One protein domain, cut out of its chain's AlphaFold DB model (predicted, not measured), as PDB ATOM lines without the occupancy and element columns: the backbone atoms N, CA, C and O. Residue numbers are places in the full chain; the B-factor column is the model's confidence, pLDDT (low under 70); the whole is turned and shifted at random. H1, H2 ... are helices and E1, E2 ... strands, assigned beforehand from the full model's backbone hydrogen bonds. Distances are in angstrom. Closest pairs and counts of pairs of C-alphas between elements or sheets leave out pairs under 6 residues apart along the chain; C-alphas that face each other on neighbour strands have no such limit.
ATOM      1  N   LEU A 332     -35.207  71.086 192.838       89.88
ATOM      2  CA  LEU A 332     -34.249  69.988 192.779       89.88
ATOM      3  C   LEU A 332     -33.237  70.126 193.922       89.88
ATOM      4  O   LEU A 332     -32.679  71.195 194.167       89.88
ATOM      5  N   THR A 333     -32.979  69.021 194.606       88.56
ATOM      6  CA  THR A 333     -31.943  68.890 195.629       88.56
ATOM      7  C   THR A 333     -31.070  67.686 195.296       88.56
ATOM      8  O   THR A 333     -31.557  66.665 194.806       88.56
ATOM      9  N   ILE A 334     -29.763  67.807 195.517       90.69
ATOM     10  CA  ILE A 334     -28.797  66.735 195.265       90.69
ATOM     11  C   ILE A 334     -28.135  66.395 196.592       90.69
ATOM     12  O   ILE A 334     -27.696  67.286 197.318       90.69
ATOM     13  N   HIS A 335     -28.086  65.107 196.915       86.19
ATOM     14  CA  HIS A 335     -27.501  64.626 198.164       86.19
ATOM     15  C   HIS A 335     -25.966  64.756 198.149       86.19
ATOM     16  O   HIS A 335     -25.370  64.710 197.066       86.19
ATOM     17  N   PRO A 336     -25.307  64.901 199.317       84.50
ATOM     18  CA  PRO A 336     -23.862  65.117 199.399       84.50
ATOM     19  C   PRO A 336     -23.037  64.075 198.633       84.50
ATOM     20  O   PRO A 336     -23.181  62.867 198.830       84.50
ATOM     21  N   THR A 337     -22.137  64.548 197.769       87.19
ATOM     22  CA  THR A 337     -21.234  63.692 196.986       87.19
ATOM     23  C   THR A 337     -19.862  63.563 197.662       87.19
ATOM     24  O   THR A 337     -19.427  64.477 198.365       87.19
ATOM     25  N   PRO A 338     -19.130  62.448 197.465       86.12
ATOM     26  CA  PRO A 338     -17.784  62.299 198.010       86.12
ATOM     27  C   PRO A 338     -16.824  63.340 197.412       86.12
ATOM     28  O   PRO A 338     -16.622  63.378 196.200       86.12
ATOM     29  N   LEU A 339     -16.169  64.123 198.276       87.81
ATOM     30  CA  LEU A 339     -15.248  65.215 197.904       87.81
ATOM     31  C   LEU A 339     -14.060  64.778 197.021       87.81
ATOM     32  O   LEU A 339     -13.414  65.604 196.375       87.81
ATOM     33  N   LYS A 340     -13.738  63.480 197.003       87.56
ATOM     34  CA  LYS A 340     -12.695  62.882 196.159       87.56
ATOM     35  C   LYS A 340     -13.222  61.610 195.508       87.56
ATOM     36  O   LYS A 340     -13.791  60.755 196.185       87.56
ATOM     37  N   SER A 341     -12.971  61.453 194.214       90.94
ATOM     38  CA  SER A 341     -13.303  60.242 193.458       90.94
ATOM     39  C   SER A 341     -12.198  59.920 192.446       90.94
ATOM     40  O   SER A 341     -11.371  60.772 192.104       90.94
ATOM     41  N   ARG A 342     -12.156  58.674 191.975       89.12
ATOM     42  CA  ARG A 342     -11.246  58.212 190.922       89.12
ATOM     43  C   ARG A 342     -11.979  58.178 189.579       89.12
ATOM     44  O   ARG A 342     -13.176  57.912 189.527       89.12
ATOM     45  N   VAL A 343     -11.271  58.386 188.469       85.12
ATOM     46  CA  VAL A 343     -11.889  58.456 187.124       85.12
ATOM     47  C   VAL A 343     -12.592  57.162 186.662       85.12
ATOM     48  O   VAL A 343     -13.318  57.181 185.670       85.12
ATOM     49  N   GLU A 344     -12.394  56.019 187.331       83.81
ATOM     50  CA  GLU A 344     -13.173  54.784 187.119       83.81
ATOM     51  C   GLU A 344     -14.303  54.545 188.130       83.81
ATOM     52  O   GLU A 344     -15.183  53.732 187.841       83.81
ATOM     53  N   THR A 345     -14.294  55.183 189.303       88.12
ATOM     54  CA  THR A 345     -15.270  54.879 190.359       88.12
ATOM     55  C   THR A 345     -16.618  55.528 190.084       88.12
ATOM     56  O   THR A 345     -16.698  56.669 189.633       88.12
ATOM     57  N   GLN A 346     -17.689  54.784 190.362       90.06
ATOM     58  CA  GLN A 346     -19.051  55.296 190.258       90.06
ATOM     59  C   GLN A 346     -19.365  56.129 191.500       90.06
ATOM     60  O   GLN A 346     -19.202  55.669 192.627       90.06
ATOM     61  N   ILE A 347     -19.791  57.361 191.265       91.50
ATOM     62  CA  ILE A 347     -20.259  58.319 192.255       91.50
ATOM     63  C   ILE A 347     -21.774  58.097 192.371       91.50
ATOM     64  O   ILE A 347     -22.479  58.320 191.383       91.50
ATOM     65  N   PRO A 348     -22.301  57.633 193.516       90.88
ATOM     66  CA  PRO A 348     -23.740  57.515 193.703       90.88
ATOM     67  C   PRO A 348     -24.333  58.919 193.852       90.88
ATOM     68  O   PRO A 348     -24.149  59.569 194.877       90.88
ATOM     69  N   ILE A 349     -25.032  59.399 192.825       92.56
ATOM     70  CA  ILE A 349     -25.839  60.615 192.922       92.56
ATOM     71  C   ILE A 349     -27.234  60.198 193.387       92.56
ATOM     72  O   ILE A 349     -27.826  59.308 192.784       92.56
ATOM     73  N   LYS A 350     -27.777  60.836 194.428       91.12
ATOM     74  CA  LYS A 350     -29.223  60.827 194.690       91.12
ATOM     75  C   LYS A 350     -29.764  62.222 194.407       91.12
ATOM     76  O   LYS A 350     -29.236  63.202 194.934       91.12
ATOM     77  N   MET A 351     -30.807  62.298 193.595       92.12
ATOM     78  CA  MET A 351     -31.539  63.525 193.300       92.12
ATOM     79  C   MET A 351     -32.923  63.427 193.932       92.12
ATOM     80  O   MET A 351     -33.573  62.392 193.809       92.12
ATOM     81  N   THR A 352     -33.371  64.486 194.601       90.25
ATOM     82  CA  THR A 352     -34.701  64.581 195.210       90.25
ATOM     83  C   THR A 352     -35.389  65.848 194.708       90.25
ATOM     84  O   THR A 352     -34.835  66.940 194.831       90.25
ATOM     85  N   LEU A 353     -36.577  65.702 194.122       90.38
ATOM     86  CA  LEU A 353     -37.373  66.781 193.534       90.38
ATOM     87  C   LEU A 353     -38.640  66.998 194.371       90.38
ATOM     88  O   LEU A 353     -39.336  66.031 194.688       90.38
ATOM     89  N   PHE A 354     -38.933  68.250 194.733       87.88
ATOM     90  CA  PHE A 354     -40.144  68.597 195.482       87.88
ATOM     91  C   PHE A 354     -40.729  69.975 195.107       87.88
ATOM     92  O   PHE A 354     -39.987  70.958 195.135       87.88
ATOM     93  N   PRO A 355     -42.047  70.077 194.851       86.38
ATOM     94  CA  PRO A 355     -42.932  68.966 194.493       86.38
ATOM     95  C   PRO A 355     -42.539  68.385 193.127       86.38
ATOM     96  O   PRO A 355     -41.917  69.067 192.307       86.38
ATOM     97  N   LEU A 356     -42.917  67.135 192.861       84.50
ATOM     98  CA  LEU A 356     -42.960  66.633 191.487       84.50
ATOM     99  C   LEU A 356     -44.099  67.359 190.735       84.50
ATOM    100  O   LEU A 356     -45.200  67.434 191.289       84.50
ATOM    101  N   PRO A 357     -43.898  67.884 189.511       84.19
ATOM    102  CA  PRO A 357     -45.018  68.392 188.723       84.19
ATOM    103  C   PRO A 357     -45.997  67.252 188.361       84.19
ATOM    104  O   PRO A 357     -45.574  66.103 188.191       84.19
ATOM    105  N   PRO A 358     -47.310  67.530 188.263       78.88
ATOM    106  CA  PRO A 358     -48.327  66.497 188.079       78.88
ATOM    107  C   PRO A 358     -48.218  65.810 186.709       78.88
ATOM    108  O   PRO A 358     -47.974  66.458 185.698       78.88
ATOM    109  N   GLY A 359     -48.448  64.493 186.679       79.31
ATOM    110  CA  GLY A 359     -48.423  63.665 185.461       79.31
ATOM    111  C   GLY A 359     -47.078  62.990 185.167       79.31
ATOM    112  O   GLY A 359     -47.054  61.939 184.528       79.31
ATOM    113  N   ILE A 360     -45.972  63.521 185.693       86.12
ATOM    114  CA  ILE A 360     -44.642  62.918 185.552       86.12
ATOM    115  C   ILE A 360     -44.566  61.603 186.338       86.12
ATOM    116  O   ILE A 360     -45.033  61.503 187.470       86.12
ATOM    117  N   THR A 361     -43.930  60.593 185.747       85.12
ATOM    118  CA  THR A 361     -43.621  59.309 186.405       85.12
ATOM    119  C   THR A 361     -42.156  58.904 186.254       85.12
ATOM    120  O   THR A 361     -41.623  58.175 187.095       85.12
ATOM    121  N   LYS A 362     -41.464  59.418 185.228       90.31
ATOM    122  CA  LYS A 362     -40.110  58.997 184.844       90.31
ATOM    123  C   LYS A 362     -39.137  60.162 184.701       90.31
ATOM    124  O   LYS A 362     -39.509  61.305 184.433       90.31
ATOM    125  N   LEU A 363     -37.861  59.820 184.806       91.00
ATOM    126  CA  LEU A 363     -36.723  60.617 184.382       91.00
ATOM    127  C   LEU A 363     -36.068  59.952 183.165       91.00
ATOM    128  O   LEU A 363     -35.736  58.765 183.210       91.00
ATOM    129  N   HIS A 364     -35.862  60.714 182.096       91.31
ATOM    130  CA  HIS A 364     -35.074  60.339 180.925       91.31
ATOM    131  C   HIS A 364     -33.647  60.881 181.055       91.31
ATOM    132  O   HIS A 364     -33.431  62.044 181.400       91.31
ATOM    133  N   LEU A 365     -32.662  60.021 180.801       90.75
ATOM    134  CA  LEU A 365     -31.242  60.352 180.802       90.75
ATOM    135  C   LEU A 365     -30.708  60.330 179.356       90.75
ATOM    136  O   LEU A 365     -30.896  59.327 178.662       90.75
ATOM    137  N   PRO A 366     -29.979  61.362 178.884       87.38
ATOM    138  CA  PRO A 366     -29.621  61.492 177.478       87.38
ATOM    139  C   PRO A 366     -28.786  60.311 176.993       87.38
ATOM    140  O   PRO A 366     -27.765  59.966 177.596       87.38
ATOM    141  N   THR A 367     -29.176  59.729 175.859       85.06
ATOM    142  CA  THR A 367     -28.584  58.506 175.282       85.06
ATOM    143  C   THR A 367     -27.054  58.542 175.170       85.06
ATOM    144  O   THR A 367     -26.389  57.520 175.366       85.06
ATOM    145  N   HIS A 368     -26.466  59.716 174.916       84.12
ATOM    146  CA  HIS A 368     -25.016  59.894 174.847       84.12
ATOM    147  C   HIS A 368     -24.309  59.657 176.195       84.12
ATOM    148  O   HIS A 368     -23.172  59.192 176.209       84.12
ATOM    149  N   THR A 369     -24.967  59.889 177.332       87.94
ATOM    150  CA  THR A 369     -24.396  59.670 178.674       87.94
ATOM    151  C   THR A 369     -24.409  58.196 179.110       87.94
ATOM    152  O   THR A 369     -23.704  57.815 180.044       87.94
ATOM    153  N   ILE A 370     -25.176  57.321 178.452       89.25
ATOM    154  CA  ILE A 370     -25.406  55.952 178.935       89.25
ATOM    155  C   ILE A 370     -24.202  55.029 178.662       89.25
ATOM    156  O   ILE A 370     -23.709  54.893 177.540       89.25
ATOM    157  N   SER A 371     -23.726  54.338 179.706       83.56
ATOM    158  CA  SER A 371     -22.482  53.539 179.683       83.56
ATOM    159  C   SER A 371     -22.540  52.192 178.944       83.56
ATOM    160  O   SER A 371     -21.489  51.564 178.728       83.56
ATOM    161  N   LYS A 372     -23.736  51.687 178.608       83.00
ATOM    162  CA  LYS A 372     -23.956  50.358 178.000       83.00
ATOM    163  C   LYS A 372     -25.173  50.377 177.054       83.00
ATOM    164  O   LYS A 372     -26.243  50.808 177.476       83.00
ATOM    165  N   PRO A 373     -25.114  49.749 175.865       79.06
ATOM    166  CA  PRO A 373     -26.219  49.701 174.886       79.06
ATOM    167  C   PRO A 373     -27.400  48.802 175.305       79.06
ATOM    168  O   PRO A 373     -28.387  48.677 174.577       79.06
ATOM    169  N   LYS A 374     -27.255  48.096 176.438       80.56
ATOM    170  CA  LYS A 374     -28.297  47.288 177.092       80.56
ATOM    171  C   LYS A 374     -29.130  48.088 178.099       80.56
ATOM    172  O   LYS A 374     -30.105  47.557 178.609       80.56
ATOM    173  N   LEU A 375     -28.686  49.301 178.429       83.00
ATOM    174  CA  LEU A 375     -29.365  50.218 179.339       83.00
ATOM    175  C   LEU A 375     -30.166  51.288 178.572       83.00
ATOM    176  O   LEU A 375     -31.067  51.888 179.146       83.00
ATOM    177  N   LEU A 376     -29.870  51.469 177.276       82.44
ATOM    178  CA  LEU A 376     -30.686  52.238 176.334       82.44
ATOM    179  C   LEU A 376     -32.050  51.572 176.098       82.44
ATOM    180  O   LEU A 376     -32.127  50.341 175.987       82.44
ATOM    181  N   ALA A 377     -33.090  52.390 175.964       78.69
ATOM    182  CA  ALA A 377     -34.447  51.972 175.641       78.69
ATOM    183  C   ALA A 377     -34.570  51.505 174.179       78.69
ATOM    184  O   ALA A 377     -33.822  51.935 173.295       78.69
ATOM    185  N   LYS A 378     -35.494  50.564 173.932       76.75
ATOM    186  CA  LYS A 378     -35.829  50.027 172.600       76.75
ATOM    187  C   LYS A 378     -37.339  49.753 172.561       76.75
ATOM    188  O   LYS A 378     -37.770  48.916 173.354       76.75
ATOM    189  N   PRO A 379     -38.131  50.395 171.678       73.56
ATOM    190  CA  PRO A 379     -37.738  51.364 170.642       73.56
ATOM    191  C   PRO A 379     -37.087  52.642 171.200       73.56
ATOM    192  O   PRO A 379     -37.072  52.864 172.409       73.56
ATOM    193  N   LYS A 380     -36.516  53.465 170.307       70.12
ATOM    194  CA  LYS A 380     -36.081  54.823 170.659       70.12
ATOM    195  C   LYS A 380     -37.310  55.584 171.164       70.12
ATOM    196  O   LYS A 380     -38.333  55.579 170.487       70.12
ATOM    197  N   LEU A 381     -37.193  56.203 172.330       67.69
ATOM    198  CA  LEU A 381     -38.284  56.951 172.942       67.69
ATOM    199  C   LEU A 381     -38.520  58.275 172.211       67.69
ATOM    200  O   LEU A 381     -37.581  58.905 171.714       67.69
ATOM    201  N   GLU A 382     -39.783  58.684 172.183       70.00
ATOM    202  CA  GLU A 382     -40.203  60.040 171.842       70.00
ATOM    203  C   GLU A 382     -40.529  60.796 173.135       70.00
ATOM    204  O   GLU A 382     -40.805  60.183 174.168       70.00
ATOM    205  N   ARG A 383     -40.453  62.127 173.087       79.75
ATOM    206  CA  ARG A 383     -40.688  63.006 174.237       79.75
ATOM    207  C   ARG A 383     -42.151  62.926 174.678       79.75
ATOM    208  O   ARG A 383     -43.036  63.276 173.900       79.75
ATOM    209  N   SER A 384     -42.398  62.484 175.910       81.00
ATOM    210  CA  SER A 384     -43.747  62.258 176.442       81.00
ATOM    211  C   SER A 384     -43.997  63.034 177.745       81.00
ATOM    212  O   SER A 384     -43.072  63.196 178.545       81.00
ATOM    213  N   PRO A 385     -45.236  63.499 178.004       83.12
ATOM    214  CA  PRO A 385     -45.561  64.352 179.157       83.12
ATOM    215  C   PRO A 385     -45.481  63.648 180.525       83.12
ATOM    216  O   PRO A 385     -45.682  64.281 181.555       83.12
ATOM    217  N   ASP A 386     -45.182  62.347 180.561       85.94
ATOM    218  CA  ASP A 386     -44.872  61.600 181.783       85.94
ATOM    219  C   ASP A 386     -43.356  61.512 182.080       85.94
ATOM    220  O   ASP A 386     -42.959  60.877 183.065       85.94
ATOM    221  N   THR A 387     -42.510  62.137 181.250       88.25
ATOM    222  CA  THR A 387     -41.040  62.120 181.348       88.25
ATOM    223  C   THR A 387     -40.446  63.520 181.519       88.25
ATOM    224  O   THR A 387     -40.767  64.436 180.770       88.25
ATOM    225  N   LEU A 388     -39.516  63.666 182.469       90.88
ATOM    226  CA  LEU A 388     -38.575  64.795 182.512       90.88
ATOM    227  C   LEU A 388     -37.272  64.422 181.801       90.88
ATOM    228  O   LEU A 388     -36.765  63.324 182.021       90.88
ATOM    229  N   GLU A 389     -36.673  65.332 181.039       91.25
ATOM    230  CA  GLU A 389     -35.325  65.167 180.480       91.25
ATOM    231  C   GLU A 389     -34.256  65.737 181.426       91.25
ATOM    232  O   GLU A 389     -34.334  66.885 181.873       91.25
ATOM    233  N   LEU A 390     -33.221  64.941 181.720       93.06
ATOM    234  CA  LEU A 390     -32.060  65.377 182.496       93.06
ATOM    235  C   LEU A 390     -30.932  65.883 181.593       93.06
ATOM    236  O   LEU A 390     -30.254  65.098 180.942       93.06
ATOM    237  N   HIS A 391     -30.596  67.163 181.671       92.06
ATOM    238  CA  HIS A 391     -29.336  67.682 181.140       92.06
ATOM    239  C   HIS A 391     -28.283  67.766 182.252       92.06
ATOM    240  O   HIS A 391     -28.576  68.165 183.380       92.06
ATOM    241  N   THR A 392     -27.034  67.413 181.938       92.88
ATOM    242  CA  THR A 392     -25.896  67.555 182.860       92.88
ATOM    243  C   THR A 392     -24.770  68.335 182.208       92.88
ATOM    244  O   THR A 392     -24.299  67.917 181.154       92.88
ATOM    245  N   SER A 393     -24.292  69.392 182.863       92.62
ATOM    246  CA  SER A 393     -23.104  70.142 182.439       92.62
ATOM    247  C   SER A 393     -22.010  70.071 183.504       92.62
ATOM    248  O   SER A 393     -22.296  70.097 184.704       92.62
ATOM    249  N   LEU A 394     -20.754  69.940 183.073       93.50
ATOM    250  CA  LEU A 394     -19.583  69.840 183.950       93.50
ATOM    251  C   LEU A 394     -18.862  71.191 184.002       93.50
ATOM    252  O   LEU A 394     -18.499  71.726 182.959       93.50
ATOM    253  N   VAL A 395     -18.598  71.715 185.198       93.69
ATOM    254  CA  VAL A 395     -17.951  73.021 185.410       93.69
ATOM    255  C   VAL A 395     -16.794  72.925 186.410       93.69
ATOM    256  O   VAL A 395     -16.773  72.062 187.295       93.69
ATOM    257  N   CYS A 396     -15.805  73.811 186.281       93.19
ATOM    258  CA  CYS A 396     -14.727  73.949 187.263       93.19
ATOM    259  C   CYS A 396     -15.249  74.625 188.541       93.19
ATOM    260  O   CYS A 396     -15.904  75.665 188.480       93.19
ATOM    261  N   THR A 397     -14.926  74.064 189.709       92.69
ATOM    262  CA  THR A 397     -15.295  74.650 191.009       92.69
ATOM    263  C   THR A 397     -14.665  76.029 191.187       92.69
ATOM    264  O   THR A 397     -15.308  76.913 191.737       92.69
ATOM    265  N   SER A 398     -13.432  76.228 190.710       90.81
ATOM    266  CA  SER A 398     -12.736  77.521 190.736       90.81
ATOM    267  C   SER A 398     -13.543  78.646 190.081       90.81
ATOM    268  O   SER A 398     -13.668  79.715 190.673       90.81
ATOM    269  N   ALA A 399     -14.163  78.392 188.924       89.56
ATOM    270  CA  ALA A 399     -15.056  79.347 188.272       89.56
ATOM    271  C   ALA A 399     -16.358  79.562 189.068       89.56
ATOM    272  O   ALA A 399     -16.837  80.687 189.177       89.56
ATOM    273  N   MET A 400     -16.912  78.501 189.668       91.00
ATOM    274  CA  MET A 400     -18.174  78.544 190.429       91.00
ATOM    275  C   MET A 400     -18.081  79.235 191.801       91.00
ATOM    276  O   MET A 400     -19.110  79.394 192.463       91.00
ATOM    277  N   LEU A 401     -16.880  79.654 192.223       89.50
ATOM    278  CA  LEU A 401     -16.679  80.562 193.359       89.50
ATOM    279  C   LEU A 401     -17.094  82.006 193.028       89.50
ATOM    280  O   LEU A 401     -17.511  82.735 193.925       89.50
ATOM    281  N   ASN A 402     -17.014  82.414 191.756       91.00
ATOM    282  CA  ASN A 402     -17.418  83.748 191.319       91.00
ATOM    283  C   ASN A 402     -18.936  83.760 191.044       91.00
ATOM    284  O   ASN A 402     -19.393  82.969 190.213       91.00
ATOM    285  N   PRO A 403     -19.734  84.639 191.684       89.88
ATOM    286  CA  PRO A 403     -21.194  84.607 191.565       89.88
ATOM    287  C   PRO A 403     -21.686  84.869 190.134       89.88
ATOM    288  O   PRO A 403     -22.600  84.183 189.682       89.88
ATOM    289  N   GLU A 404     -21.034  85.768 189.391       91.88
ATOM    290  CA  GLU A 404     -21.374  86.059 187.990       91.88
ATOM    291  C   GLU A 404     -21.102  84.870 187.060       91.88
ATOM    292  O   GLU A 404     -21.982  84.443 186.314       91.88
ATOM    293  N   LEU A 405     -19.910  84.261 187.144       90.44
ATOM    294  CA  LEU A 405     -19.574  83.082 186.331       90.44
ATOM    295  C   LEU A 405     -20.479  81.894 186.674       90.44
ATOM    296  O   LEU A 405     -20.878  81.141 185.788       90.44
ATOM    297  N   ARG A 406     -20.839  81.746 187.955       90.56
ATOM    298  CA  ARG A 406     -21.814  80.764 188.435       90.56
ATOM    299  C   ARG A 406     -23.200  81.008 187.832       90.56
ATOM    300  O   ARG A 406     -23.792  80.063 187.318       90.56
ATOM    301  N   LYS A 407     -23.705  82.247 187.854       90.75
ATOM    302  CA  LYS A 407     -24.984  82.631 187.233       90.75
ATOM    303  C   LYS A 407     -24.973  82.337 185.730       90.75
ATOM    304  O   LYS A 407     -25.825  81.582 185.262       90.75
ATOM    305  N   ARG A 408     -23.945  82.802 185.011       89.88
ATOM    306  CA  ARG A 408     -23.771  82.556 183.570       89.88
ATOM    307  C   ARG A 408     -23.664  81.065 183.236       89.88
ATOM    308  O   ARG A 408     -24.151  80.641 182.193       89.88
ATOM    309  N   ALA A 409     -23.080  80.242 184.111       90.38
ATOM    310  CA  ALA A 409     -23.039  78.790 183.931       90.38
ATOM    311  C   ALA A 409     -24.407  78.111 184.124       90.38
ATOM    312  O   ALA A 409     -24.730  77.203 183.361       90.38
ATOM    313  N   PHE A 410     -25.234  78.552 185.079       91.56
ATOM    314  CA  PHE A 410     -26.622  78.075 185.197       91.56
ATOM    315  C   PHE A 410     -27.472  78.485 183.986       91.56
ATOM    316  O   PHE A 410     -28.225  77.660 183.469       91.56
ATOM    317  N   GLU A 411     -27.296  79.710 183.483       90.38
ATOM    318  CA  GLU A 411     -27.959  80.220 182.273       90.38
ATOM    319  C   GLU A 411     -27.528  79.436 181.019       90.38
ATOM    320  O   GLU A 411     -28.379  78.929 180.287       90.38
ATOM    321  N   ARG A 412     -26.219  79.210 180.822       88.44
ATOM    322  CA  ARG A 412     -25.678  78.308 179.783       88.44
ATOM    323  C   ARG A 412     -26.250  76.888 179.907       88.44
ATOM    324  O   ARG A 412     -26.684  76.309 178.914       88.44
ATOM    325  N   ALA A 413     -26.308  76.338 181.122       88.62
ATOM    326  CA  ALA A 413     -26.862  75.008 181.397       88.62
ATOM    327  C   ALA A 413     -28.401  74.935 181.309       88.62
ATOM    328  O   ALA A 413     -28.950  73.830 181.322       88.62
ATOM    329  N   ALA A 414     -29.096  76.074 181.218       88.06
ATOM    330  CA  ALA A 414     -30.507  76.159 180.852       88.06
ATOM    331  C   ALA A 414     -30.673  76.260 179.325       88.06
ATOM    332  O   ALA A 414     -31.506  75.556 178.760       88.06
ATOM    333  N   ALA A 415     -29.846  77.048 178.633       84.56
ATOM    334  CA  ALA A 415     -29.903  77.227 177.179       84.56
ATOM    335  C   ALA A 415     -29.439  75.998 176.360       84.56
ATOM    336  O   ALA A 415     -29.778  75.872 175.184       84.56
ATOM    337  N   SER A 416     -28.700  75.062 176.965       69.06
ATOM    338  CA  SER A 416     -27.976  73.968 176.288       69.06
ATOM    339  C   SER A 416     -28.800  72.885 175.560       69.06
ATOM    340  O   SER A 416     -28.211  71.909 175.097       69.06
ATOM    341  N   SER A 417     -30.127  73.020 175.422       56.81
ATOM    342  CA  SER A 417     -30.921  72.185 174.491       56.81
ATOM    343  C   SER A 417     -31.412  72.931 173.247       56.81
ATOM    344  O   SER A 417     -31.734  72.290 172.252       56.81
ATOM    345  N   ASN A 439     -16.208  81.328 176.659       75.31
ATOM    346  CA  ASN A 439     -16.736  79.968 176.804       75.31
ATOM    347  C   ASN A 439     -15.699  78.941 177.311       75.31
ATOM    348  O   ASN A 439     -16.015  77.753 177.442       75.31
ATOM    349  N   LYS A 440     -14.486  79.373 177.690       82.88
ATOM    350  CA  LYS A 440     -13.471  78.513 178.330       82.88
ATOM    351  C   LYS A 440     -13.915  78.032 179.725       82.88
ATOM    352  O   LYS A 440     -14.547  78.782 180.470       82.88
ATOM    353  N   PRO A 441     -13.521  76.820 180.169       83.19
ATOM    354  CA  PRO A 441     -13.946  76.262 181.461       83.19
ATOM    355  C   PRO A 441     -13.448  77.042 182.691       83.19
ATOM    356  O   PRO A 441     -14.040  76.944 183.764       83.19
ATOM    357  N   ILE A 442     -12.385  77.839 182.542       81.62
ATOM    358  CA  ILE A 442     -11.907  78.780 183.570       81.62
ATOM    359  C   ILE A 442     -12.850  79.990 183.744       81.62
ATOM    360  O   ILE A 442     -12.979  80.509 184.847       81.62
ATOM    361  N   ASN A 443     -13.587  80.357 182.689       81.94
ATOM    362  CA  ASN A 443     -14.538  81.474 182.624       81.94
ATOM    363  C   ASN A 443     -15.999  80.999 182.815       81.94
ATOM    364  O   ASN A 443     -16.946  81.566 182.270       81.94
ATOM    365  N   GLY A 444     -16.200  79.905 183.561       79.81
ATOM    366  CA  GLY A 444     -17.528  79.316 183.781       79.81
ATOM    367  C   GLY A 444     -18.149  78.683 182.527       79.81
ATOM    368  O   GLY A 444     -19.373  78.587 182.429       79.81
ATOM    369  N   GLY A 445     -17.330  78.306 181.543       86.19
ATOM    370  CA  GLY A 445     -17.738  77.468 180.415       86.19
ATOM    371  C   GLY A 445     -17.799  75.975 180.764       86.19
ATOM    372  O   GLY A 445     -17.392  75.547 181.846       86.19
ATOM    373  N   GLU A 446     -18.289  75.164 179.824       90.00
ATOM    374  CA  GLU A 446     -18.408  73.715 180.010       90.00
ATOM    375  C   GLU A 446     -17.065  72.981 179.845       90.00
ATOM    376  O   GLU A 446     -16.325  73.146 178.871       90.00
ATOM    377  N   VAL A 447     -16.773  72.088 180.789       90.88
ATOM    378  CA  VAL A 447     -15.597  71.218 180.801       90.88
ATOM    379  C   VAL A 447     -15.806  70.034 179.848       90.88
ATOM    380  O   VAL A 447     -16.172  68.930 180.256       90.88
ATOM    381  N   LYS A 448     -15.522  70.245 178.560       90.75
ATOM    382  CA  LYS A 448     -15.456  69.178 177.541       90.75
ATOM    383  C   LYS A 448     -14.339  68.166 177.867       90.75
ATOM    384  O   LYS A 448     -13.320  68.507 178.472       90.75
ATOM    385  N   ILE A 449     -14.492  66.897 177.472       91.56
ATOM    386  CA  ILE A 449     -13.479  65.851 177.726       91.56
ATOM    387  C   ILE A 449     -12.225  66.062 176.858       91.56
ATOM    388  O   ILE A 449     -12.296  66.091 175.634       91.56
ATOM    389  N   CYS A 450     -11.043  66.166 177.477       91.06
ATOM    390  CA  CYS A 450      -9.799  66.366 176.727       91.06
ATOM    391  C   CYS A 450      -9.384  65.123 175.907       91.06
ATOM    392  O   CYS A 450      -9.608  63.981 176.323       91.06
ATOM    393  N   GLY A 451      -8.705  65.325 174.771       90.12
ATOM    394  CA  GLY A 451      -8.362  64.257 173.815       90.12
ATOM    395  C   GLY A 451      -7.602  63.060 174.411       90.12
ATOM    396  O   GLY A 451      -7.868  61.909 174.062       90.12
ATOM    397  N   GLY A 452      -6.721  63.288 175.392       90.19
ATOM    398  CA  GLY A 452      -6.038  62.206 176.117       90.19
ATOM    399  C   GLY A 452      -6.985  61.316 176.940       90.19
ATOM    400  O   GLY A 452      -6.747  60.113 177.078       90.19
ATOM    401  N   CYS A 453      -8.086  61.877 177.449       91.00
ATOM    402  CA  CYS A 453      -9.160  61.121 178.092       91.00
ATOM    403  C   CYS A 453     -10.092  60.457 177.067       91.00
ATOM    404  O   CYS A 453     -10.426  59.290 177.274       91.00
ATOM    405  N   ILE A 454     -10.416  61.115 175.943       90.88
ATOM    406  CA  ILE A 454     -11.167  60.504 174.825       90.88
ATOM    407  C   ILE A 454     -10.469  59.220 174.357       90.88
ATOM    408  O   ILE A 454     -11.069  58.147 174.359       90.88
ATOM    409  N   ILE A 455      -9.165  59.279 174.060       90.00
ATOM    410  CA  ILE A 455      -8.375  58.114 173.625       90.00
ATOM    411  C   ILE A 455      -8.384  57.001 174.687       90.00
ATOM    412  O   ILE A 455      -8.418  55.815 174.342       90.00
ATOM    413  N   ARG A 456      -8.366  57.348 175.982       88.50
ATOM    414  CA  ARG A 456      -8.439  56.368 177.077       88.50
ATOM    415  C   ARG A 456      -9.822  55.722 177.171       88.50
ATOM    416  O   ARG A 456      -9.895  54.514 177.384       88.50
ATOM    417  N   GLU A 457     -10.897  56.488 176.998       87.88
ATOM    418  CA  GLU A 457     -12.268  55.976 177.026       87.88
ATOM    419  C   GLU A 457     -12.591  55.154 175.769       87.88
ATOM    420  O   GLU A 457     -13.129  54.059 175.906       87.88
ATOM    421  N   ARG A 458     -12.118  55.554 174.578       85.94
ATOM    422  CA  ARG A 458     -12.177  54.744 173.342       85.94
ATOM    423  C   ARG A 458     -11.480  53.391 173.551       85.94
ATOM    424  O   ARG A 458     -12.058  52.332 173.310       85.94
ATOM    425  N   LYS A 459     -10.273  53.404 174.141       86.31
ATOM    426  CA  LYS A 459      -9.515  52.200 174.558       86.31
ATOM    427  C   LYS A 459     -10.132  51.430 175.742       86.31
ATOM    428  O   LYS A 459      -9.620  50.355 176.070       86.31
ATOM    429  N   ARG A 460     -11.187  51.940 176.390       82.88
ATOM    430  CA  ARG A 460     -11.973  51.265 177.443       82.88
ATOM    431  C   ARG A 460     -13.264  50.671 176.864       82.88
ATOM    432  O   ARG A 460     -13.591  49.530 177.184       82.88
ATOM    433  N   ALA A 461     -13.937  51.388 175.964       79.56
ATOM    434  CA  ALA A 461     -15.100  50.927 175.210       79.56
ATOM    435  C   ALA A 461     -14.756  49.726 174.314       79.56
ATOM    436  O   ALA A 461     -15.359  48.665 174.471       79.56
ATOM    437  N   ALA A 462     -13.704  49.834 173.493       78.44
ATOM    438  CA  ALA A 462     -13.281  48.802 172.536       78.44
ATOM    439  C   ALA A 462     -12.834  47.456 173.159       78.44
ATOM    440  O   ALA A 462     -12.568  46.501 172.435       78.44
ATOM    441  N   ARG A 463     -12.745  47.354 174.496       77.50
ATOM    442  CA  ARG A 463     -12.485  46.089 175.216       77.50
ATOM    443  C   ARG A 463     -13.761  45.309 175.555       77.50
ATOM    444  O   ARG A 463     -13.669  44.168 176.005       77.50
ATOM    445  N   LYS A 464     -14.950  45.906 175.400       73.38
ATOM    446  CA  LYS A 464     -16.227  45.230 175.666       73.38
ATOM    447  C   LYS A 464     -16.483  44.181 174.576       73.38
ATOM    448  O   LYS A 464     -16.331  44.445 173.392       73.38
ATOM    449  N   LYS A 465     -16.894  42.974 174.980       54.69
ATOM    450  CA  LYS A 465     -16.998  41.779 174.112       54.69
ATOM    451  C   LYS A 465     -18.151  41.816 173.084       54.69
ATOM    452  O   LYS A 465     -18.395  40.823 172.409       54.69
ATOM    453  N   ALA A 466     -18.880  42.926 172.977       59.12
ATOM    454  CA  ALA A 466     -19.924  43.133 171.982       59.12
ATOM    455  C   ALA A 466     -19.525  44.338 171.126       59.12
ATOM    456  O   ALA A 466     -19.380  45.433 171.658       59.12
ATOM    457  N   LYS A 467     -19.318  44.124 169.823       61.72
ATOM    458  CA  LYS A 467     -19.039  45.191 168.858       61.72
ATOM    459  C   LYS A 467     -20.153  45.223 167.816       61.72
ATOM    460  O   LYS A 467     -20.042  44.577 166.776       61.72
ATOM    461  N   LYS A 468     -21.241  45.945 168.103       77.25
ATOM    462  CA  LYS A 468     -22.226  46.310 167.074       77.25
ATOM    463  C   LYS A 468     -21.717  47.562 166.350       77.25
ATOM    464  O   LYS A 468     -21.216  48.471 167.001       77.25
ATOM    465  N   MET A 469     -21.829  47.616 165.023       74.81
ATOM    466  CA  MET A 469     -21.332  48.757 164.232       74.81
ATOM    467  C   MET A 469     -22.014  50.076 164.636       74.81
ATOM    468  O   MET A 469     -21.334  51.038 164.956       74.81
ATOM    469  N   GLU A 470     -23.341  50.049 164.754       75.50
ATOM    470  CA  GLU A 470     -24.193  51.125 165.288       75.50
ATOM    471  C   GLU A 470     -23.792  51.586 166.709       75.50
ATOM    472  O   GLU A 470     -23.868  52.768 167.026       75.50
ATOM    473  N   GLU A 471     -23.328  50.676 167.577       72.12
ATOM    474  CA  GLU A 471     -22.866  51.033 168.929       72.12
ATOM    475  C   GLU A 471     -21.544  51.809 168.867       72.12
ATOM    476  O   GLU A 471     -21.412  52.839 169.524       72.12
ATOM    477  N   GLU A 472     -20.595  51.350 168.049       74.56
ATOM    478  CA  GLU A 472     -19.311  52.018 167.806       74.56
ATOM    479  C   GLU A 472     -19.518  53.400 167.157       74.56
ATOM    480  O   GLU A 472     -18.935  54.381 167.610       74.56
ATOM    481  N   GLU A 473     -20.415  53.507 166.174       77.75
ATOM    482  CA  GLU A 473     -20.813  54.770 165.538       77.75
ATOM    483  C   GLU A 473     -21.479  55.733 166.537       77.75
ATOM    484  O   GLU A 473     -21.078  56.893 166.641       77.75
ATOM    485  N   SER A 474     -22.415  55.245 167.364       73.25
ATOM    486  CA  SER A 474     -23.012  56.041 168.447       73.25
ATOM    487  C   SER A 474     -21.981  56.475 169.494       73.25
ATOM    488  O   SER A 474     -22.165  57.485 170.176       73.25
ATOM    489  N   TRP A 475     -20.897  55.714 169.669       74.56
ATOM    490  CA  TRP A 475     -19.832  56.070 170.594       74.56
ATOM    491  C   TRP A 475     -18.961  57.182 170.003       74.56
ATOM    492  O   TRP A 475     -18.783  58.204 170.662       74.56
ATOM    493  N   GLN A 476     -18.528  57.025 168.747       78.88
ATOM    494  CA  GLN A 476     -17.718  58.001 168.010       78.88
ATOM    495  C   GLN A 476     -18.444  59.340 167.819       78.88
ATOM    496  O   GLN A 476     -17.868  60.376 168.139       78.88
ATOM    497  N   LYS A 477     -19.724  59.337 167.408       80.56
ATOM    498  CA  LYS A 477     -20.527  60.563 167.206       80.56
ATOM    499  C   LYS A 477     -20.599  61.465 168.447       80.56
ATOM    500  O   LYS A 477     -20.756  62.673 168.316       80.56
ATOM    501  N   TYR A 478     -20.496  60.883 169.641       81.62
ATOM    502  CA  TYR A 478     -20.678  61.588 170.911       81.62
ATOM    503  C   TYR A 478     -19.435  61.538 171.820       81.62
ATOM    504  O   TYR A 478     -19.544  61.803 173.018       81.62
ATOM    505  N   GLU A 479     -18.246  61.197 171.307       82.62
ATOM    506  CA  GLU A 479     -17.062  60.988 172.161       82.62
ATOM    507  C   GLU A 479     -16.585  62.258 172.891       82.62
ATOM    508  O   GLU A 479     -16.024  62.155 173.981       82.62
ATOM    509  N   THR A 480     -16.872  63.440 172.340       82.25
ATOM    510  CA  THR A 480     -16.592  64.767 172.923       82.25
ATOM    511  C   THR A 480     -17.625  65.216 173.965       82.25
ATOM    512  O   THR A 480     -17.304  66.025 174.832       82.25
ATOM    513  N   GLN A 481     -18.846  64.670 173.916       84.50
ATOM    514  CA  GLN A 481     -19.941  64.960 174.857       84.50
ATOM    515  C   GLN A 481     -19.981  63.959 176.029       84.50
ATOM    516  O   GLN A 481     -20.495  64.256 177.103       84.50
ATOM    517  N   ARG A 482     -19.365  62.777 175.871       86.19
ATOM    518  CA  ARG A 482     -19.257  61.695 176.874       86.19
ATOM    519  C   ARG A 482     -18.298  62.006 178.046       86.19
ATOM    520  O   ARG A 482     -17.542  61.139 178.485       86.19
ATOM    521  N   VAL A 483     -18.317  63.234 178.575       91.31
ATOM    522  CA  VAL A 483     -17.533  63.621 179.764       91.31
ATOM    523  C   VAL A 483     -18.168  63.133 181.073       91.31
ATOM    524  O   VAL A 483     -17.446  62.738 181.992       91.31
ATOM    525  N   ILE A 484     -19.504  63.080 181.126       92.44
ATOM    526  CA  ILE A 484     -20.303  62.447 182.186       92.44
ATOM    527  C   ILE A 484     -20.920  61.158 181.628       92.44
ATOM    528  O   ILE A 484     -21.389  61.117 180.490       92.44
ATOM    529  N   VAL A 485     -20.883  60.084 182.421       91.56
ATOM    530  CA  VAL A 485     -21.328  58.746 182.017       91.56
ATOM    531  C   VAL A 485     -22.126  58.067 183.137       91.56
ATOM    532  O   VAL A 485     -21.592  57.845 184.222       91.56
ATOM    533  N   PHE A 486     -23.370  57.662 182.872       92.88
ATOM    534  CA  PHE A 486     -24.245  56.979 183.837       92.88
ATOM    535  C   PHE A 486     -24.264  55.451 183.669       92.88
ATOM    536  O   PHE A 486     -24.187  54.901 182.564       92.88
ATOM    537  N   ASN A 487     -24.389  54.736 184.790       90.62
ATOM    538  CA  ASN A 487     -24.543  53.277 184.863       90.62
ATOM    539  C   ASN A 487     -25.990  52.844 185.204       90.62
ATOM    540  O   ASN A 487     -26.204  51.759 185.741       90.62
ATOM    541  N   THR A 488     -26.972  53.680 184.869       90.69
ATOM    542  CA  THR A 488     -28.417  53.414 184.957       90.69
ATOM    543  C   THR A 488     -29.023  53.087 183.596       90.69
ATOM    544  O   THR A 488     -28.385  53.279 182.559       90.69
ATOM    545  N   HIS A 489     -30.274  52.625 183.611       89.50
ATOM    546  CA  HIS A 489     -31.153  52.655 182.446       89.50
ATOM    547  C   HIS A 489     -31.401  54.097 181.960       89.50
ATOM    548  O   HIS A 489     -31.217  55.052 182.716       89.50
ATOM    549  N   GLU A 490     -31.763  54.226 180.681       90.12
ATOM    550  CA  GLU A 490     -32.097  55.490 180.008       90.12
ATOM    551  C   GLU A 490     -33.383  56.119 180.552       90.12
ATOM    552  O   GLU A 490     -33.415  57.318 180.793       90.12
ATOM    553  N   LEU A 491     -34.413  55.308 180.808       88.94
ATOM    554  CA  LEU A 491     -35.520  55.694 181.680       88.94
ATOM    555  C   LEU A 491     -35.242  55.214 183.098       88.94
ATOM    556  O   LEU A 491     -34.731  54.107 183.299       88.94
ATOM    557  N   LYS A 492     -35.644  56.022 184.075       89.75
ATOM    558  CA  LYS A 492     -35.696  55.625 185.475       89.75
ATOM    559  C   LYS A 492     -36.916  56.227 186.157       89.75
ATOM    560  O   LYS A 492     -37.123  57.434 186.100       89.75
ATOM    561  N   ASP A 493     -37.710  55.384 186.799       89.75
ATOM    562  CA  ASP A 493     -38.921  55.809 187.495       89.75
ATOM    563  C   ASP A 493     -38.572  56.622 188.750       89.75
ATOM    564  O   ASP A 493     -37.579  56.343 189.440       89.75
ATOM    565  N   TRP A 494     -39.391  57.630 189.049       88.69
ATOM    566  CA  TRP A 494     -39.305  58.372 190.304       88.69
ATOM    567  C   TRP A 494     -39.803  57.490 191.455       88.69
ATOM    568  O   TRP A 494     -40.859  56.869 191.368       88.69
ATOM    569  N   GLN A 495     -39.046  57.432 192.552       85.19
ATOM    570  CA  GLN A 495     -39.358  56.588 193.708       85.19
ATOM    571  C   GLN A 495     -39.716  57.449 194.920       85.19
ATOM    572  O   GLN A 495     -39.186  58.547 195.095       85.19
ATOM    573  N   VAL A 496     -40.604  56.954 195.783       83.12
ATOM    574  CA  VAL A 496     -40.869  57.607 197.072       83.12
ATOM    575  C   VAL A 496     -39.595  57.515 197.930       83.12
ATOM    576  O   VAL A 496     -39.029  56.422 198.037       83.12
ATOM    577  N   PRO A 497     -39.107  58.619 198.528       76.19
ATOM    578  CA  PRO A 497     -37.960  58.599 199.425       76.19
ATOM    579  C   PRO A 497     -38.227  57.637 200.581       76.19
ATOM    580  O   PRO A 497     -39.250  57.730 201.258       76.19
ATOM    581  N   SER A 498     -37.328  56.677 200.782       61.19
ATOM    582  CA  SER A 498     -37.561  55.600 201.741       61.19
ATOM    583  C   SER A 498     -37.435  56.128 203.173       61.19
ATOM    584  O   SER A 498     -36.333  56.442 203.616       61.19
ATOM    585  N   GLN A 499     -38.567  56.228 203.878       49.91
ATOM    586  CA  GLN A 499     -38.702  56.762 205.243       49.91
ATOM    587  C   GLN A 499     -38.141  55.814 206.327       49.91
ATOM    588  O   GLN A 499     -38.792  55.550 207.337       49.91
ATOM    589  N   TYR A 513     -33.970  67.901 204.606       52.38
ATOM    590  CA  TYR A 513     -35.348  67.676 205.057       52.38
ATOM    591  C   TYR A 513     -36.219  67.355 203.846       52.38
ATOM    592  O   TYR A 513     -36.448  68.225 203.005       52.38
ATOM    593  N   VAL A 514     -36.615  66.087 203.732       61.34
ATOM    594  CA  VAL A 514     -37.327  65.557 202.575       61.34
ATOM    595  C   VAL A 514     -38.802  65.863 202.796       61.34
ATOM    596  O   VAL A 514     -39.406  65.230 203.663       61.34
ATOM    597  N   PRO A 515     -39.402  66.828 202.075       63.81
ATOM    598  CA  PRO A 515     -40.781  67.196 202.346       63.81
ATOM    599  C   PRO A 515     -41.718  66.056 201.950       63.81
ATOM    600  O   PRO A 515     -41.448  65.306 201.007       63.81
ATOM    601  N   GLU A 516     -42.831  65.926 202.660       58.59
ATOM    602  CA  GLU A 516     -43.849  64.931 202.342       58.59
ATOM    603  C   GLU A 516     -44.398  65.176 200.923       58.59
ATOM    604  O   GLU A 516     -44.776  66.293 200.574       58.59
ATOM    605  N   GLY A 517     -44.361  64.148 200.067       68.94
ATOM    606  CA  GLY A 517     -44.648  64.271 198.629       68.94
ATOM    607  C   GLY A 517     -43.436  64.576 197.731       68.94
ATOM    608  O   GLY A 517     -43.601  64.739 196.522       68.94
ATOM    609  N   ALA A 518     -42.213  64.637 198.265       82.06
ATOM    610  CA  ALA A 518     -40.998  64.636 197.446       82.06
ATOM    611  C   ALA A 518     -40.781  63.281 196.760       82.06
ATOM    612  O   ALA A 518     -41.187  62.243 197.281       82.06
ATOM    613  N   MET A 519     -40.070  63.273 195.629       85.81
ATOM    614  CA  MET A 519     -39.643  62.039 194.959       85.81
ATOM    615  C   MET A 519     -38.126  61.992 194.780       85.81
ATOM    616  O   MET A 519     -37.483  63.018 194.560       85.81
ATOM    617  N   GLN A 520     -37.540  60.799 194.893       89.50
ATOM    618  CA  GLN A 520     -36.103  60.549 194.807       89.50
ATOM    619  C   GLN A 520     -35.759  59.617 193.640       89.50
ATOM    620  O   GLN A 520     -36.517  58.724 193.269       89.50
ATOM    621  N   VAL A 521     -34.569  59.816 193.074       91.56
ATOM    622  CA  VAL A 521     -33.990  58.972 192.033       91.56
ATOM    623  C   VAL A 521     -32.475  58.862 192.243       91.56
ATOM    624  O   VAL A 521     -31.755  59.861 192.288       91.56
ATOM    625  N   ASP A 522     -31.971  57.637 192.412       91.62
ATOM    626  CA  ASP A 522     -30.532  57.348 192.434       91.62
ATOM    627  C   ASP A 522     -29.965  57.140 191.018       91.62
ATOM    628  O   ASP A 522     -30.633  56.595 190.135       91.62
ATOM    629  N   ALA A 523     -28.728  57.584 190.797       92.12
ATOM    630  CA  ALA A 523     -28.014  57.477 189.532       92.12
ATOM    631  C   ALA A 523     -26.489  57.343 189.756       92.12
ATOM    632  O   ALA A 523     -25.805  58.345 189.986       92.12
ATOM    633  N   PRO A 524     -25.902  56.130 189.680       92.81
ATOM    634  CA  PRO A 524     -24.450  55.956 189.620       92.81
ATOM    635  C   PRO A 524     -23.838  56.651 188.390       92.81
ATOM    636  O   PRO A 524     -23.947  56.174 187.256       92.81
ATOM    637  N   MET A 525     -23.159  57.768 188.645       93.94
ATOM    638  CA  MET A 525     -22.501  58.644 187.676       93.94
ATOM    639  C   MET A 525     -20.987  58.400 187.654       93.94
ATOM    640  O   MET A 525     -20.391  57.980 188.643       93.94
ATOM    641  N   ARG A 526     -20.318  58.702 186.543       92.75
ATOM    642  CA  ARG A 526     -18.859  58.665 186.407       92.75
ATOM    643  C   ARG A 526     -18.389  59.842 185.553       92.75
ATOM    644  O   ARG A 526     -18.920  60.054 184.469       92.75
ATOM    645  N   ILE A 527     -17.367  60.563 186.011       93.94
ATOM    646  CA  ILE A 527     -16.712  61.636 185.245       93.94
ATOM    647  C   ILE A 527     -15.471  61.056 184.552       93.94
ATOM    648  O   ILE A 527     -14.683  60.347 185.179       93.94
ATOM    649  N   ALA A 528     -15.303  61.318 183.254       92.50
ATOM    650  CA  ALA A 528     -14.266  60.705 182.415       92.50
ATOM    651  C   ALA A 528     -12.948  61.511 182.317       92.50
ATOM    652  O   ALA A 528     -11.944  60.999 181.809       92.50
ATOM    653  N   CYS A 529     -12.923  62.754 182.810       93.31
ATOM    654  CA  CYS A 529     -11.738  63.619 182.840       93.31
ATOM    655  C   CYS A 529     -11.153  63.754 184.262       93.31
ATOM    656  O   CYS A 529     -11.887  63.651 185.240       93.31
ATOM    657  N   TYR A 530      -9.842  63.997 184.390       92.44
ATOM    658  CA  TYR A 530      -9.204  64.343 185.672       92.44
ATOM    659  C   TYR A 530      -9.142  65.866 185.846       92.44
ATOM    660  O   TYR A 530      -8.854  66.568 184.878       92.44
ATOM    661  N   CYS A 531      -9.244  66.376 187.077       91.69
ATOM    662  CA  CYS A 531      -9.091  67.815 187.350       91.69
ATOM    663  C   CYS A 531      -7.716  68.347 186.897       91.69
ATOM    664  O   CYS A 531      -7.637  69.377 186.231       91.69
ATOM    665  N   ARG A 532      -6.644  67.561 187.100       90.19
ATOM    666  CA  ARG A 532      -5.276  67.878 186.639       90.19
ATOM    667  C   ARG A 532      -5.164  68.135 185.128       90.19
ATOM    668  O   ARG A 532      -4.251  68.841 184.720       90.19
ATOM    669  N   HIS A 533      -6.038  67.559 184.297       90.44
ATOM    670  CA  HIS A 533      -6.013  67.775 182.843       90.44
ATOM    671  C   HIS A 533      -6.656  69.102 182.411       90.44
ATOM    672  O   HIS A 533      -6.416  69.534 181.292       90.44
ATOM    673  N   GLN A 534      -7.459  69.718 183.280       88.31
ATOM    674  CA  GLN A 534      -8.143  70.997 183.053       88.31
ATOM    675  C   GLN A 534      -7.540  72.108 183.934       88.31
ATOM    676  O   GLN A 534      -8.198  73.094 184.246       88.31
ATOM    677  N   ASN A 535      -6.307  71.890 184.411       89.31
ATOM    678  CA  ASN A 535      -5.575  72.700 185.392       89.31
ATOM    679  C   ASN A 535      -6.328  72.984 186.711       89.31
ATOM    680  O   ASN A 535      -5.900  73.826 187.505       89.31
ATOM    681  N   GLU A 536      -7.400  72.239 186.982       92.00
ATOM    682  CA  GLU A 536      -8.324  72.505 188.075       92.00
ATOM    683  C   GLU A 536      -7.820  71.917 189.400       92.00
ATOM    684  O   GLU A 536      -7.429  70.747 189.475       92.00
ATOM    685  N   LYS A 537      -7.822  72.746 190.451       89.31
ATOM    686  CA  LYS A 537      -7.190  72.437 191.751       89.31
ATOM    687  C   LYS A 537      -8.178  72.054 192.851       89.31
ATOM    688  O   LYS A 537      -7.813  71.297 193.744       89.31
ATOM    689  N   THR A 538      -9.391  72.599 192.811       91.00
ATOM    690  CA  THR A 538     -10.429  72.418 193.841       91.00
ATOM    691  C   THR A 538     -11.325  71.218 193.534       91.00
ATOM    692  O   THR A 538     -11.527  70.378 194.406       91.00
ATOM    693  N   GLY A 539     -11.779  71.077 192.287       92.69
ATOM    694  CA  GLY A 539     -12.522  69.909 191.804       92.69
ATOM    695  C   GLY A 539     -13.503  70.273 190.694       92.69
ATOM    696  O   GLY A 539     -13.605  71.433 190.306       92.69
ATOM    697  N   PHE A 540     -14.282  69.318 190.198       94.81
ATOM    698  CA  PHE A 540     -15.410  69.639 189.320       94.81
ATOM    699  C   PHE A 540     -16.718  69.727 190.105       94.81
ATOM    700  O   PHE A 540     -16.905  69.016 191.093       94.81
ATOM    701  N   GLN A 541     -17.638  70.551 189.622       94.12
ATOM    702  CA  GLN A 541     -19.050  70.499 189.985       94.12
ATOM    703  C   GLN A 541     -19.857  70.106 188.746       94.12
ATOM    704  O   GLN A 541     -19.495  70.437 187.618       94.12
ATOM    705  N   VAL A 542     -20.941  69.368 188.953       94.25
ATOM    706  CA  VAL A 542     -21.923  69.038 187.914       94.25
ATOM    707  C   VAL A 542     -23.203  69.806 188.204       94.25
ATOM    708  O   VAL A 542     -23.746  69.691 189.310       94.25
ATOM    709  N   ILE A 543     -23.665  70.562 187.210       94.50
ATOM    710  CA  ILE A 543     -24.996  71.169 187.166       94.50
ATOM    711  C   ILE A 543     -25.948  70.137 186.560       94.50
ATOM    712  O   ILE A 543     -25.693  69.618 185.473       94.50
ATOM    713  N   PHE A 544     -27.034  69.850 187.269       94.62
ATOM    714  CA  PHE A 544     -28.142  69.017 186.818       94.62
ATOM    715  C   PHE A 544     -29.318  69.944 186.510       94.62
ATOM    716  O   PHE A 544     -29.801  70.652 187.395       94.62
ATOM    717  N   THR A 545     -29.757  69.935 185.257       93.56
ATOM    718  CA  THR A 545     -30.880  70.713 184.733       93.56
ATOM    719  C   THR A 545     -32.002  69.741 184.377       93.56
ATOM    720  O   THR A 545     -31.806  68.871 183.534       93.56
ATOM    721  N   LEU A 546     -33.173  69.885 184.994       93.12
ATOM    722  CA  LEU A 546     -34.377  69.136 184.636       93.12
ATOM    723  C   LEU A 546     -35.267  69.977 183.727       93.12
ATOM    724  O   LEU A 546     -35.602  71.120 184.060       93.12
ATOM    725  N   LYS A 547     -35.654  69.382 182.603       90.62
ATOM    726  CA  LYS A 547     -36.547  69.965 181.607       90.62
ATOM    727  C   LYS A 547     -37.770  69.098 181.385       90.62
ATOM    728  O   LYS A 547     -37.729  67.887 181.582       90.62
ATOM    729  N   ASP A 548     -38.844  69.746 180.976       90.06
ATOM    730  CA  ASP A 548     -40.062  69.088 180.528       90.06
ATOM    731  C   ASP A 548     -39.939  68.603 179.070       90.06
ATOM    732  O   ASP A 548     -39.007  68.982 178.357       90.06
ATOM    733  N   TYR A 549     -40.915  67.827 178.588       87.75
ATOM    734  CA  TYR A 549     -40.970  67.332 177.198       87.75
ATOM    735  C   TYR A 549     -40.968  68.447 176.123       87.75
ATOM    736  O   TYR A 549     -40.747  68.174 174.941       87.75
ATOM    737  N   GLN A 550     -41.190  69.701 176.533       87.00
ATOM    738  CA  GLN A 550     -41.155  70.921 175.717       87.00
ATOM    739  C   GLN A 550     -39.857  71.748 175.872       87.00
ATOM    740  O   GLN A 550     -39.863  72.936 175.569       87.00
ATOM    741  N   ASP A 551     -38.772  71.180 176.417       86.38
ATOM    742  CA  ASP A 551     -37.525  71.881 176.807       86.38
ATOM    743  C   ASP A 551     -37.666  72.942 177.926       86.38
ATOM    744  O   ASP A 551     -36.659  73.495 178.383       86.38
ATOM    745  N   ASN A 552     -38.884  73.191 178.422       88.62
ATOM    746  CA  ASN A 552     -39.165  74.129 179.512       88.62
ATOM    747  C   ASN A 552     -38.375  73.778 180.781       88.62
ATOM    748  O   ASN A 552     -38.350  72.626 181.216       88.62
ATOM    749  N   LEU A 553     -37.758  74.783 181.406       90.25
ATOM    750  CA  LEU A 553     -36.934  74.608 182.600       90.25
ATOM    751  C   LEU A 553     -37.800  74.356 183.845       90.25
ATOM    752  O   LEU A 553     -38.494  75.258 184.308       90.25
ATOM    753  N   ILE A 554     -37.710  73.155 184.420       90.00
ATOM    754  CA  ILE A 554     -38.436  72.785 185.645       90.00
ATOM    755  C   ILE A 554     -37.597  73.082 186.888       90.00
ATOM    756  O   ILE A 554     -38.081  73.712 187.827       90.00
ATOM    757  N   ALA A 555     -36.336  72.639 186.906       91.12
ATOM    758  CA  ALA A 555     -35.466  72.782 188.070       91.12
ATOM    759  C   ALA A 555     -33.976  72.733 187.704       91.12
ATOM    760  O   ALA A 555     -33.582  72.055 186.755       91.12
ATOM    761  N   GLN A 556     -33.128  73.372 188.513       93.06
ATOM    762  CA  GLN A 556     -31.672  73.211 188.454       93.06
ATOM    763  C   GLN A 556     -31.086  72.990 189.847       93.06
ATOM    764  O   GLN A 556     -31.573  73.541 190.833       93.06
ATOM    765  N   ALA A 557     -30.005  72.216 189.923       92.50
ATOM    766  CA  ALA A 557     -29.184  72.075 191.120       92.50
ATOM    767  C   ALA A 557     -27.720  71.805 190.748       92.50
ATOM    768  O   ALA A 557     -27.418  71.338 189.650       92.50
ATOM    769  N   ILE A 558     -26.802  72.082 191.672       92.69
ATOM    770  CA  ILE A 558     -25.362  71.855 191.499       92.69
ATOM    771  C   ILE A 558     -24.822  70.995 192.642       92.69
ATOM    772  O   ILE A 558     -25.272  71.099 193.782       92.69
ATOM    773  N   THR A 559     -23.869  70.125 192.327       94.00
ATOM    774  CA  THR A 559     -23.210  69.243 193.305       94.00
ATOM    775  C   THR A 559     -22.157  69.966 194.149       94.00
ATOM    776  O   THR A 559     -21.595  70.986 193.749       94.00
ATOM    777  N   SER A 560     -21.835  69.389 195.310       91.56
ATOM    778  CA  SER A 560     -20.584  69.656 196.034       91.56
ATOM    779  C   SER A 560     -19.360  69.388 195.147       91.56
ATOM    780  O   SER A 560     -19.424  68.573 194.228       91.56
ATOM    781  N   SER A 561     -18.235  70.063 195.418       92.88
ATOM    782  CA  SER A 561     -17.005  69.890 194.630       92.88
ATOM    783  C   SER A 561     -16.463  68.459 194.726       92.88
ATOM    784  O   SER A 561     -16.306  67.922 195.823       92.88
ATOM    785  N   ILE A 562     -16.164  67.856 193.573       93.31
ATOM    786  CA  ILE A 562     -15.644  66.494 193.442       93.31
ATOM    787  C   ILE A 562     -14.270  66.549 192.772       93.31
ATOM    788  O   ILE A 562     -14.154  66.763 191.563       93.31
ATOM    789  N   MET A 563     -13.203  66.311 193.534       92.94
ATOM    790  CA  MET A 563     -11.858  66.227 192.967       92.94
ATOM    791  C   MET A 563     -11.628  64.848 192.326       92.94
ATOM    792  O   MET A 563     -11.487  63.838 193.021       92.94
ATOM    793  N   ILE A 564     -11.569  64.812 190.990       93.06
ATOM    794  CA  ILE A 564     -11.323  63.598 190.199       93.06
ATOM    795  C   ILE A 564      -9.823  63.390 189.987       93.06
ATOM    796  O   ILE A 564      -9.167  64.137 189.250       93.06
ATOM    797  N   THR A 565      -9.289  62.340 190.610       88.69
ATOM    798  CA  THR A 565      -7.861  61.978 190.572       88.69
ATOM    799  C   THR A 565      -7.635  60.573 190.004       88.69
ATOM    800  O   THR A 565      -8.583  59.871 189.643       88.69
ATOM    801  N   ASP A 566      -6.367  60.167 189.897       80.38
ATOM    802  CA  ASP A 566      -5.979  58.795 189.543       80.38
ATOM    803  C   ASP A 566      -5.609  57.934 190.767       80.38
ATOM    804  O   ASP A 566      -5.448  56.722 190.634       80.38
TER     805      ASP A 566
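What this domain is: This is residues 332 to 417, 439 to 499 and 513 to 566 of the 953 residues of the protein "Putative ankyrin repeat protein" of Uncinula necator (UniProt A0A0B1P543). Two strongly twisted sheets make a sandwich, the larger E7 E4 E5 E9 E10 partly face to face with E1 E3 E8 E6, and H2 covers the larger sheet's other face. H3 and H4 lie off to one side of both sheets, and the short strands E2 and E11 pair at one end, with H5 beside E11. The printed part has 201 residues with five named helices and eleven named strands, in the order E1 E2 E3 E4 E5 H1 H2 H3 H4 E6 E7 E8 H5 E9 E10 E11; the larger sheet, in the order E7 E4 E5 E9 E10, is mixed, the smaller antiparallel. The class is mixed, with 100 residues in named elements, and the whole is compact, with radius of gyration 16.7 A and spans of 45 by 44 by 32 A.

Where its parts are: Find C-alpha 387 at (-41.040, 62.120, 181.348); there E5, residues 387 to 396, begins its 29.4 A. In the same sheet look for E9, 540 to 547, 22.5 A; E10, 553 to 558; E4, 362 to 364; and E7, 491 to 493. The other sheet has E3, 347 to 354, 22.6 A; E8, 519 to 527, 24.9 A; E1, 332 to 334; and E6, 484 to 486. H1 is 397 to 400, H2 403 to 415, 18.4 A, H3 451 to 461, 15.0 A, H4 469 to 477, 12.2 A, and H5 531 to 534. E2 is 340 to 342; E11, 563 to 565, ends at C-alpha 565, (-7.861, 61.978, 190.572).

How they stand to each other: Begin at E5 and E9, antiparallel, with N 391 and O 545 at 2.8 A. E9 and E10 form a hairpin, with N 544 and O 557 at 2.8 A. E4 is parallel to E5, with N 364 and O 388 at 2.8 A. Across the sandwich, E3 and E8 are antiparallel, with N 347 and O 525 at 2.8 A; E8 bends by 50 degrees at residue 524. H2 is on the larger sheet at a height of 8.9 A, over E9 and, only just, with 3 C-alphas, over E5; its closest C-alpha pair with E5 is Ser 393 and Ala 413, 6.2 A. H1 only grazes that sheet. H3 and H4 are near each other, with 8 pairs of C-alphas within 10 A. E2 and E11 are parallel, with N 565 and O 341 at 3.0 A; the closest C-alphas of H5 and E11, Cys 531 and Ile 564, are 5.6 A apart. Every O i to N i+4 pair is within hydrogen-bond range in H2, H3 and H4; H1 and H5 are too short for one.

The domain as a whole: The farthest C-alphas, Met 469 and Tyr 513, are 47.1 A apart. Residues 418 to 438 and 500 to 512 are not printed, leaving gaps of 16.3 A and 11.4 A between C-alphas. Of the links printed whole, E4 to E5 is long. Mean pLDDT of the printed part is 85.7; 13 residues are under 70, among them 465 to 467 and 513 to 517.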